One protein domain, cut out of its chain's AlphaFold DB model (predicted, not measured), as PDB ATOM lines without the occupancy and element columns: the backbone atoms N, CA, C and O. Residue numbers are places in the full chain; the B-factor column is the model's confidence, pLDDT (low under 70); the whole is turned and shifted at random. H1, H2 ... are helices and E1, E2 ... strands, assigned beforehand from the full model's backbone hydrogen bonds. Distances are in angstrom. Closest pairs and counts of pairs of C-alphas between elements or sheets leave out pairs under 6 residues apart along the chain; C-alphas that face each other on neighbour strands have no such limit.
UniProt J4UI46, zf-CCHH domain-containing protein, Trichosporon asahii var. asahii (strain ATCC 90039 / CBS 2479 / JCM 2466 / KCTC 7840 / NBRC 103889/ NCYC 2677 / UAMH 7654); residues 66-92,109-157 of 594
ATOM      1  N   THR A  66     -13.844 -15.668  36.013       92.12
ATOM      2  CA  THR A  66     -12.580 -14.952  36.225       92.12
ATOM      3  C   THR A  66     -12.467 -13.773  35.263       92.12
ATOM      4  O   THR A  66     -12.035 -12.689  35.657       92.12
ATOM      5  N   ALA A  67     -12.897 -13.961  34.014       93.31
ATOM      6  CA  ALA A  67     -12.920 -12.901  33.023       93.31
ATOM      7  C   ALA A  67     -13.923 -11.797  33.393       93.31
ATOM      8  O   ALA A  67     -13.554 -10.629  33.351       93.31
ATOM      9  N   ASP A  68     -15.138 -12.139  33.832       95.00
ATOM     10  CA  ASP A  68     -16.140 -11.164  34.294       95.00
ATOM     11  C   ASP A  68     -15.641 -10.334  35.489       95.00
ATOM     12  O   ASP A  68     -15.802  -9.113  35.512       95.00
ATOM     13  N   ALA A  69     -14.965 -10.969  36.454       94.88
ATOM     14  CA  ALA A  69     -14.353 -10.261  37.577       94.88
ATOM     15  C   ALA A  69     -13.243  -9.297  37.117       94.88
ATOM     16  O   ALA A  69     -13.131  -8.180  37.619       94.88
ATOM     17  N   LEU A  70     -12.439  -9.699  36.125       95.50
ATOM     18  CA  LEU A  70     -11.435  -8.819  35.522       95.50
ATOM     19  C   LEU A  70     -12.065  -7.650  34.762       95.50
ATOM     20  O   LEU A  70     -11.500  -6.559  34.790       95.50
ATOM     21  N   VAL A  71     -13.211  -7.846  34.103       96.62
ATOM     22  CA  VAL A  71     -13.955  -6.751  33.466       96.62
ATOM     23  C   VAL A  71     -14.367  -5.725  34.517       96.62
ATOM     24  O   VAL A  71     -14.053  -4.551  34.348       96.62
ATOM     25  N   GLU A  72     -14.981  -6.155  35.623       95.50
ATOM     26  CA  GLU A  72     -15.444  -5.253  36.687       95.50
ATOM     27  C   GLU A  72     -14.294  -4.439  37.311       95.50
ATOM     28  O   GLU A  72     -14.423  -3.230  37.515       95.50
ATOM     29  N   GLU A  73     -13.142  -5.066  37.555       94.62
ATOM     30  CA  GLU A  73     -11.957  -4.394  38.113       94.62
ATOM     31  C   GLU A  73     -11.261  -3.460  37.104       94.62
ATOM     32  O   GLU A  73     -10.659  -2.448  37.480       94.62
ATOM     33  N   LEU A  74     -11.343  -3.772  35.806       95.25
ATOM     34  CA  LEU A  74     -10.751  -2.980  34.722       95.25
ATOM     35  C   LEU A  74     -11.747  -2.004  34.076       95.25
ATOM     36  O   LEU A  74     -11.426  -1.380  33.058       95.25
ATOM     37  N   GLU A  75     -12.932  -1.821  34.653       94.06
ATOM     38  CA  GLU A  75     -13.898  -0.820  34.216       94.06
ATOM     39  C   GLU A  75     -13.514   0.585  34.705       94.06
ATOM     40  O   GLU A  75     -13.226   0.849  35.876       94.06
ATOM     41  N   CYS A  76     -13.571   1.555  33.794       87.00
ATOM     42  CA  CYS A  76     -13.385   2.951  34.153       87.00
ATOM     43  C   CYS A  76     -14.538   3.443  35.031       87.00
ATOM     44  O   CYS A  76     -15.672   3.552  34.571       87.00
ATOM     45  N   GLY A  77     -14.237   3.872  36.259       82.50
ATOM     46  CA  GLY A  77     -15.239   4.408  37.187       82.50
ATOM     47  C   GLY A  77     -16.007   5.648  36.696       82.50
ATOM     48  O   GLY A  77     -16.993   6.018  37.327       82.50
ATOM     49  N   MET A  78     -15.586   6.287  35.596       82.62
ATOM     50  CA  MET A  78     -16.285   7.433  34.995       82.62
ATOM     51  C   MET A  78     -17.215   7.053  33.839       82.62
ATOM     52  O   MET A  78     -18.308   7.596  33.744       82.62
ATOM     53  N   CYS A  79     -16.785   6.163  32.943       85.31
ATOM     54  CA  CYS A  79     -17.530   5.832  31.722       85.31
ATOM     55  C   CYS A  79     -17.923   4.355  31.613       85.31
ATOM     56  O   CYS A  79     -18.436   3.958  30.574       85.31
ATOM     57  N   ALA A  80     -17.680   3.562  32.660       88.31
ATOM     58  CA  ALA A  80     -18.079   2.158  32.809       88.31
ATOM     59  C   ALA A  80     -17.637   1.210  31.677       88.31
ATOM     60  O   ALA A  80     -18.177   0.125  31.535       88.31
ATOM     61  N   GLY A  81     -16.663   1.611  30.857       91.31
ATOM     62  CA  GLY A  81     -16.047   0.741  29.854       91.31
ATOM     63  C   GLY A  81     -14.633   0.350  30.263       91.31
ATOM     64  O   GLY A  81     -13.959   1.130  30.950       91.31
ATOM     65  N   VAL A  82     -14.156  -0.794  29.773       94.06
ATOM     66  CA  VAL A  82     -12.793  -1.294  30.022       94.06
ATOM     67  C   VAL A  82     -11.747  -0.241  29.640       94.06
ATOM     68  O   VAL A  82     -11.916   0.503  28.666       94.06
ATOM     69  N   PHE A  83     -10.692  -0.102  30.443       90.88
ATOM     70  CA  PHE A  83      -9.631   0.876  30.188       90.88
ATOM     71  C   PHE A  83      -8.931   0.637  28.841       90.88
ATOM     72  O   PHE A  83      -8.617  -0.491  28.491       90.88
ATOM     73  N   ILE A  84      -8.643   1.720  28.111       85.56
ATOM     74  CA  ILE A  84      -7.815   1.687  26.890       85.56
ATOM     75  C   ILE A  84      -6.335   1.808  27.270       85.56
ATOM     76  O   ILE A  84      -5.519   0.941  26.975       85.56
ATOM     77  N   GLU A  85      -6.004   2.875  27.998       79.81
ATOM     78  CA  GLU A  85      -4.701   3.072  28.624       79.81
ATOM     79  C   GLU A  85      -4.925   3.496  30.070       79.81
ATOM     80  O   GLU A  85      -5.560   4.516  30.345       79.81
ATOM     81  N   TRP A  86      -4.450   2.678  31.011       78.81
ATOM     82  CA  TRP A  86      -4.624   2.976  32.425       78.81
ATOM     83  C   TRP A  86      -3.622   4.028  32.867       78.81
ATOM     84  O   TRP A  86      -2.418   3.885  32.638       78.81
ATOM     85  N   ILE A  87      -4.116   5.061  33.541       74.75
ATOM     86  CA  ILE A  87      -3.293   6.129  34.086       74.75
ATOM     87  C   ILE A  87      -3.469   6.138  35.603       74.75
ATOM     88  O   ILE A  87      -4.561   6.359  36.118       74.75
ATOM     89  N   LYS A  88      -2.378   5.899  36.332       73.88
ATOM     90  CA  LYS A  88      -2.313   6.034  37.784       73.88
ATOM     91  C   LYS A  88      -2.226   7.519  38.119       73.88
ATOM     92  O   LYS A  88      -1.201   8.155  37.879       73.88
ATOM     93  N   SER A  89      -3.302   8.080  38.665       68.94
ATOM     94  CA  SER A  89      -3.262   9.412  39.265       68.94
ATOM     95  C   SER A  89      -2.532   9.333  40.604       68.94
ATOM     96  O   SER A  89      -3.002   8.630  41.501       68.94
ATOM     97  N   MET A  90      -1.415  10.042  40.759       56.28
ATOM     98  CA  MET A  90      -0.766  10.193  42.063       56.28
ATOM     99  C   MET A  90      -1.096  11.574  42.637       56.28
ATOM    100  O   MET A  90      -0.782  12.588  41.996       56.28
ATOM    101  N   PRO A  91      -1.731  11.649  43.820       54.50
ATOM    102  CA  PRO A  91      -1.864  12.912  44.519       54.50
ATOM    103  C   PRO A  91      -0.476  13.327  45.002       54.50
ATOM    104  O   PRO A  91       0.148  12.631  45.799       54.50
ATOM    105  N   LYS A  92       0.029  14.450  44.494       51.12
ATOM    106  CA  LYS A  92       1.250  15.069  45.006       51.12
ATOM    107  C   LYS A  92       0.830  16.296  45.803       51.12
ATOM    108  O   LYS A  92       0.132  17.163  45.285       51.12
ATOM    109  N   CYS A 109      -9.724  14.113  42.079       66.62
ATOM    110  CA  CYS A 109      -9.910  12.732  41.644       66.62
ATOM    111  C   CYS A 109     -11.406  12.365  41.737       66.62
ATOM    112  O   CYS A 109     -11.987  12.505  42.814       66.62
ATOM    113  N   PRO A 110     -12.051  11.866  40.668       68.25
ATOM    114  CA  PRO A 110     -13.482  11.551  40.686       68.25
ATOM    115  C   PRO A 110     -13.836  10.438  41.684       68.25
ATOM    116  O   PRO A 110     -14.969  10.387  42.160       68.25
ATOM    117  N   HIS A 111     -12.870   9.575  42.023       66.88
ATOM    118  CA  HIS A 111     -13.053   8.501  42.995       66.88
ATOM    119  C   HIS A 111     -12.967   9.013  44.434       66.88
ATOM    120  O   HIS A 111     -13.909   8.843  45.202       66.88
ATOM    121  N   CYS A 112     -11.861   9.668  44.806       69.69
ATOM    122  CA  CYS A 112     -11.679  10.086  46.192       69.69
ATOM    123  C   CYS A 112     -12.248  11.470  46.497       69.69
ATOM    124  O   CYS A 112     -12.401  11.756  47.670       69.69
ATOM    125  N   ARG A 113     -12.550  12.326  45.510       72.38
ATOM    126  CA  ARG A 113     -13.034  13.725  45.624       72.38
ATOM    127  C   ARG A 113     -12.205  14.689  46.489       72.38
ATOM    128  O   ARG A 113     -12.473  15.881  46.460       72.38
ATOM    129  N   HIS A 114     -11.209  14.205  47.225       65.06
ATOM    130  CA  HIS A 114     -10.458  14.983  48.211       65.06
ATOM    131  C   HIS A 114      -9.060  15.369  47.725       65.06
ATOM    132  O   HIS A 114      -8.517  16.375  48.172       65.06
ATOM    133  N   ALA A 115      -8.460  14.575  46.832       71.06
ATOM    134  CA  ALA A 115      -7.075  14.777  46.441       71.06
ATOM    135  C   ALA A 115      -6.965  15.384  45.030       71.06
ATOM    136  O   ALA A 115      -7.548  14.839  44.079       71.06
ATOM    137  N   PRO A 116      -6.208  16.483  44.872       74.75
ATOM    138  CA  PRO A 116      -5.914  17.050  43.569       74.75
ATOM    139  C   PRO A 116      -5.059  16.092  42.737       74.75
ATOM    140  O   PRO A 116      -3.999  15.641  43.177       74.75
ATOM    141  N   VAL A 117      -5.496  15.791  41.515       72.81
ATOM    142  CA  VAL A 117      -4.704  15.003  40.566       72.81
ATOM    143  C   VAL A 117      -3.712  15.937  39.883       72.81
ATOM    144  O   VAL A 117      -4.071  16.676  38.970       72.81
ATOM    145  N   GLN A 118      -2.461  15.926  40.344       70.81
ATOM    146  CA  GLN A 118      -1.390  16.727  39.741       70.81
ATOM    147  C   GLN A 118      -0.635  15.973  38.648       70.81
ATOM    148  O   GLN A 118      -0.186  16.570  37.673       70.81
ATOM    149  N   THR A 119      -0.486  14.657  38.809       73.50
ATOM    150  CA  THR A 119       0.235  13.812  37.856       73.50
ATOM    151  C   THR A 119      -0.560  12.556  37.566       73.50
ATOM    152  O   THR A 119      -1.255  12.017  38.432       73.50
ATOM    153  N   ALA A 120      -0.471  12.114  36.320       75.62
ATOM    154  CA  ALA A 120      -1.164  10.950  35.821       75.62
ATOM    155  C   ALA A 120      -0.131  10.148  35.011       75.62
ATOM    156  O   ALA A 120       0.324  10.602  33.962       75.62
ATOM    157  N   THR A 121       0.304   9.001  35.535       78.94
ATOM    158  CA  THR A 121       1.373   8.180  34.940       78.94
ATOM    159  C   THR A 121       0.786   6.893  34.363       78.94
ATOM    160  O   THR A 121       0.014   6.232  35.058       78.94
ATOM    161  N   PRO A 122       1.125   6.485  33.130       82.38
ATOM    162  CA  PRO A 122       0.631   5.232  32.573       82.38
ATOM    163  C   PRO A 122       1.051   4.037  33.440       82.38
ATOM    164  O   PRO A 122       2.208   3.921  33.846       82.38
ATOM    165  N   CYS A 123       0.118   3.129  33.717       86.62
ATOM    166  CA  CYS A 123       0.381   1.929  34.499       86.62
ATOM    167  C   CYS A 123       0.579   0.722  33.576       86.62
ATOM    168  O   CYS A 123      -0.366   0.222  32.958       86.62
ATOM    169  N   ARG A 124       1.823   0.235  33.505       87.62
ATOM    170  CA  ARG A 124       2.202  -0.904  32.653       87.62
ATOM    171  C   ARG A 124       1.446  -2.183  33.016       87.62
ATOM    172  O   ARG A 124       0.992  -2.875  32.116       87.62
ATOM    173  N   LEU A 125       1.263  -2.456  34.311       87.19
ATOM    174  CA  LEU A 125       0.590  -3.669  34.784       87.19
ATOM    175  C   LEU A 125      -0.852  -3.760  34.270       87.19
ATOM    176  O   LEU A 125      -1.223  -4.765  33.673       87.19
ATOM    177  N   ALA A 126      -1.647  -2.701  34.433       86.81
ATOM    178  CA  ALA A 126      -3.021  -2.730  33.938       86.81
ATOM    179  C   ALA A 126      -3.095  -2.744  32.413       86.81
ATOM    180  O   ALA A 126      -3.992  -3.375  31.874       86.81
ATOM    181  N   LYS A 127      -2.139  -2.124  31.705       90.31
ATOM    182  CA  LYS A 127      -2.046  -2.263  30.245       90.31
ATOM    183  C   LYS A 127      -1.867  -3.731  29.839       90.31
ATOM    184  O   LYS A 127      -2.536  -4.189  28.918       90.31
ATOM    185  N   THR A 128      -1.027  -4.479  30.554       92.06
ATOM    186  CA  THR A 128      -0.873  -5.925  30.345       92.06
ATOM    187  C   THR A 128      -2.153  -6.690  30.690       92.06
ATOM    188  O   THR A 128      -2.569  -7.533  29.903       92.06
ATOM    189  N   MET A 129      -2.810  -6.384  31.815       94.06
ATOM    190  CA  MET A 129      -4.055  -7.060  32.217       94.06
ATOM    191  C   MET A 129      -5.201  -6.819  31.227       94.06
ATOM    192  O   MET A 129      -5.885  -7.766  30.858       94.06
ATOM    193  N   VAL A 130      -5.364  -5.587  30.736       94.81
ATOM    194  CA  VAL A 130      -6.305  -5.260  29.654       94.81
ATOM    195  C   VAL A 130      -5.945  -6.031  28.386       94.81
ATOM    196  O   VAL A 130      -6.826  -6.598  27.754       94.81
ATOM    197  N   GLY A 131      -4.660  -6.105  28.024       94.12
ATOM    198  CA  GLY A 131      -4.214  -6.878  26.862       94.12
ATOM    199  C   GLY A 131      -4.576  -8.364  26.954       94.12
ATOM    200  O   GLY A 131      -5.059  -8.931  25.978       94.12
ATOM    201  N   ILE A 132      -4.403  -8.974  28.130       94.56
ATOM    202  CA  ILE A 132      -4.803 -10.364  28.392       94.56
ATOM    203  C   ILE A 132      -6.326 -10.506  28.298       94.56
ATOM    204  O   ILE A 132      -6.806 -11.387  27.589       94.56
ATOM    205  N   LEU A 133      -7.077  -9.607  28.947       95.56
ATOM    206  CA  LEU A 133      -8.540  -9.620  28.924       95.56
ATOM    207  C   LEU A 133      -9.076  -9.524  27.490       95.56
ATOM    208  O   LEU A 133      -9.906 -10.337  27.105       95.56
ATOM    209  N   LEU A 134      -8.571  -8.588  26.684       95.19
ATOM    210  CA  LEU A 134      -9.010  -8.396  25.297       95.19
ATOM    211  C   LEU A 134      -8.589  -9.541  24.369       95.19
ATOM    212  O   LEU A 134      -9.275  -9.800  23.384       95.19
ATOM    213  N   ALA A 135      -7.489 -10.236  24.676       94.44
ATOM    214  CA  ALA A 135      -7.101 -11.445  23.956       94.44
ATOM    215  C   ALA A 135      -8.053 -12.615  24.254       94.44
ATOM    216  O   ALA A 135      -8.382 -13.368  23.341       94.44
ATOM    217  N   SER A 136      -8.520 -12.749  25.504       95.12
ATOM    218  CA  SER A 136      -9.509 -13.768  25.890       95.12
ATOM    219  C   SER A 136     -10.950 -13.407  25.510       95.12
ATOM    220  O   SER A 136     -11.735 -14.284  25.173       95.12
ATOM    221  N   ARG A 137     -11.303 -12.119  25.562       96.00
ATOM    222  CA  ARG A 137     -12.667 -11.590  25.439       96.00
ATOM    223  C   ARG A 137     -12.702 -10.323  24.580       96.00
ATOM    224  O   ARG A 137     -12.781  -9.203  25.098       96.00
ATOM    225  N   PRO A 138     -12.621 -10.474  23.248       95.88
ATOM    226  CA  PRO A 138     -12.642  -9.342  22.326       95.88
ATOM    227  C   PRO A 138     -14.007  -8.634  22.275       95.88
ATOM    228  O   PRO A 138     -14.083  -7.505  21.799       95.88
ATOM    229  N   ASP A 139     -15.078  -9.262  22.773       95.56
ATOM    230  CA  ASP A 139     -16.428  -8.694  22.888       95.56
ATOM    231  C   ASP A 139     -16.501  -7.511  23.862       95.56
ATOM    232  O   ASP A 139     -17.319  -6.610  23.680       95.56
ATOM    233  N   VAL A 140     -15.612  -7.477  24.859       96.25
ATOM    234  CA  VAL A 140     -15.536  -6.397  25.856       96.25
ATOM    235  C   VAL A 140     -14.627  -5.249  25.383       96.25
ATOM    236  O   VAL A 140     -14.445  -4.242  26.076       96.25
ATOM    237  N   ALA A 141     -14.049  -5.358  24.182       95.62
ATOM    238  CA  ALA A 141     -13.273  -4.279  23.592       95.62
ATOM    239  C   ALA A 141     -14.151  -3.045  23.364       95.62
ATOM    240  O   ALA A 141     -15.253  -3.121  22.813       95.62
ATOM    241  N   ARG A 142     -13.635  -1.868  23.730       94.31
ATOM    242  CA  ARG A 142     -14.299  -0.617  23.367       94.31
ATOM    243  C   ARG A 142     -14.406  -0.485  21.852       94.31
ATOM    244  O   ARG A 142     -13.467  -0.854  21.139       94.31
ATOM    245  N   PRO A 143     -15.495   0.113  21.349       94.25
ATOM    246  CA  PRO A 143     -15.646   0.301  19.924       94.25
ATOM    247  C   PRO A 143     -14.527   1.221  19.385       94.25
ATOM    248  O   PRO A 143     -14.059   2.139  20.069       94.25
ATOM    249  N   PRO A 144     -14.048   0.986  18.150       91.81
ATOM    250  CA  PRO A 144     -12.826   1.606  17.625       91.81
ATOM    251  C   PRO A 144     -12.918   3.136  17.492       91.81
ATOM    252  O   PRO A 144     -11.902   3.833  17.499       91.81
ATOM    253  N   ASN A 145     -14.132   3.680  17.394       92.62
ATOM    254  CA  ASN A 145     -14.390   5.118  17.422       92.62
ATOM    255  C   ASN A 145     -14.055   5.741  18.789       92.62
ATOM    256  O   ASN A 145     -13.415   6.791  18.815       92.62
ATOM    257  N   GLU A 146     -14.423   5.099  19.902       89.19
ATOM    258  CA  GLU A 146     -14.062   5.546  21.254       89.19
ATOM    259  C   GLU A 146     -12.557   5.463  21.477       89.19
ATOM    260  O   GLU A 146     -11.961   6.396  22.015       89.19
ATOM    261  N   HIS A 147     -11.926   4.387  20.998       86.56
ATOM    262  CA  HIS A 147     -10.475   4.231  21.065       86.56
ATOM    263  C   HIS A 147      -9.754   5.378  20.349       86.56
ATOM    264  O   HIS A 147      -8.874   6.028  20.912       86.56
ATOM    265  N   ARG A 148     -10.189   5.701  19.125       86.75
ATOM    266  CA  ARG A 148      -9.634   6.811  18.343       86.75
ATOM    267  C   ARG A 148      -9.871   8.169  19.009       86.75
ATOM    268  O   ARG A 148      -8.981   9.014  18.976       86.75
ATOM    269  N   GLN A 149     -11.042   8.393  19.607       84.38
ATOM    270  CA  GLN A 149     -11.328   9.625  20.352       84.38
ATOM    271  C   GLN A 149     -10.430   9.759  21.587       84.38
ATOM    272  O   GLN A 149      -9.836  10.817  21.791       84.38
ATOM    273  N   ALA A 150     -10.280   8.688  22.367       81.50
ATOM    274  CA  ALA A 150      -9.398   8.656  23.528       81.50
ATOM    275  C   ALA A 150      -7.940   8.915  23.126       81.50
ATOM    276  O   ALA A 150      -7.289   9.776  23.708       81.50
ATOM    277  N   GLU A 151      -7.441   8.255  22.079       81.69
ATOM    278  CA  GLU A 151      -6.096   8.511  21.561       81.69
ATOM    279  C   GLU A 151      -5.895   9.962  21.122       81.69
ATOM    280  O   GLU A 151      -4.831  10.519  21.369       81.69
ATOM    281  N   LEU A 152      -6.879  10.595  20.477       82.62
ATOM    282  CA  LEU A 152      -6.778  12.004  20.082       82.62
ATOM    283  C   LEU A 152      -6.715  12.931  21.305       82.62
ATOM    284  O   LEU A 152      -5.930  13.882  21.313       82.62
ATOM    285  N   LEU A 153      -7.488  12.630  22.353       77.81
ATOM    286  CA  LEU A 153      -7.435  13.357  23.624       77.81
ATOM    287  C   LEU A 153      -6.089  13.154  24.334       77.81
ATOM    288  O   LEU A 153      -5.504  14.118  24.818       77.81
ATOM    289  N   TYR A 154      -5.543  11.939  24.355       74.12
ATOM    290  CA  TYR A 154      -4.286  11.663  25.055       74.12
ATOM    291  C   TYR A 154      -3.040  12.097  24.264       74.12
ATOM    292  O   TYR A 154      -2.143  12.706  24.846       74.12
ATOM    293  N   LYS A 155      -2.996  11.897  22.936       77.12
ATOM    294  CA  LYS A 155      -1.893  12.353  22.060       77.12
ATOM    295  C   LYS A 155      -1.766  13.875  22.020       77.12
ATOM    296  O   LYS A 155      -0.664  14.387  21.861       77.12
ATOM    297  N   SER A 156      -2.871  14.609  22.163       61.56
ATOM    298  CA  SER A 156      -2.833  16.078  22.222       61.56
ATOM    299  C   SER A 156      -2.324  16.620  23.564       61.56
ATOM    300  O   SER A 156      -2.004  17.805  23.655       61.56
ATOM    301  N   THR A 157      -2.188  15.761  24.582       57.53
ATOM    302  CA  THR A 157      -1.958  16.162  25.977       57.53
ATOM    303  C   THR A 157      -0.606  15.693  26.539       57.53
ATOM    304  O   THR A 157      -0.334  15.866  27.724       57.53
TER     305      THR A 157
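This is residues 66 to 92 and 109 to 157 of the 594 residues of the protein "zf-CCHH domain-containing protein" of Trichosporon asahii var. asahii (strain ATCC 90039 / CBS 2479 / JCM 2466 / KCTC 7840 / NBRC 103889/ NCYC 2677 / UAMH 7654) (UniProt J4UI46). A two-stranded antiparallel sheet, E1 and E2, at one end leads into the longest helix, H2, whose residues 133 to 136 pack on H1, while residues 74 to 86 wind through the middle and H3 lies apart from the other named elements. The printed part has 76 residues with named elements H1, E1, E2, H2, H3 in chain order, class mixed. It is compact, with a radius of gyration of the C-alphas of 13.1 A, spanning 36 by 28 by 21 A.

E1, residues 87 to 91, and E2, residues 117 to 122, are antiparallel neighbours at 148 degrees; N 88 and O 121, 2.7 A apart, are within hydrogen-bond range. H2, residues 124 to 136, is near E1. H1, residues 66 to 73, touches H2, opposite ways at a steep tilt of 45 degrees; their closest C-alphas, of Ala 67 and Leu 133, are 6.8 A apart. H3, residues 144 to 155, is apart from H2. In H1, H2 and H3 every O i to N i+4 pair is within hydrogen-bond range.

E2 spans 13.7 A, E1 12.5 A, H2 18.7 A, H3 16.0 A and H1 10.7 A, from C-alpha 66 at (-12.580, -14.952, 36.225). H3 ends at C-alpha 155, (-1.893, 12.353, 22.060).

The farthest C-alphas, Lys 92 and Asp 139, are 37.0 A apart. Residues 93 to 108 are cut out, a gap of 11.9 A from C-alpha 92 to 109. The link H1 to E1 is long. Residues 89 to 92, 109 to 112, 114 and 156 to 157 have pLDDT under 70.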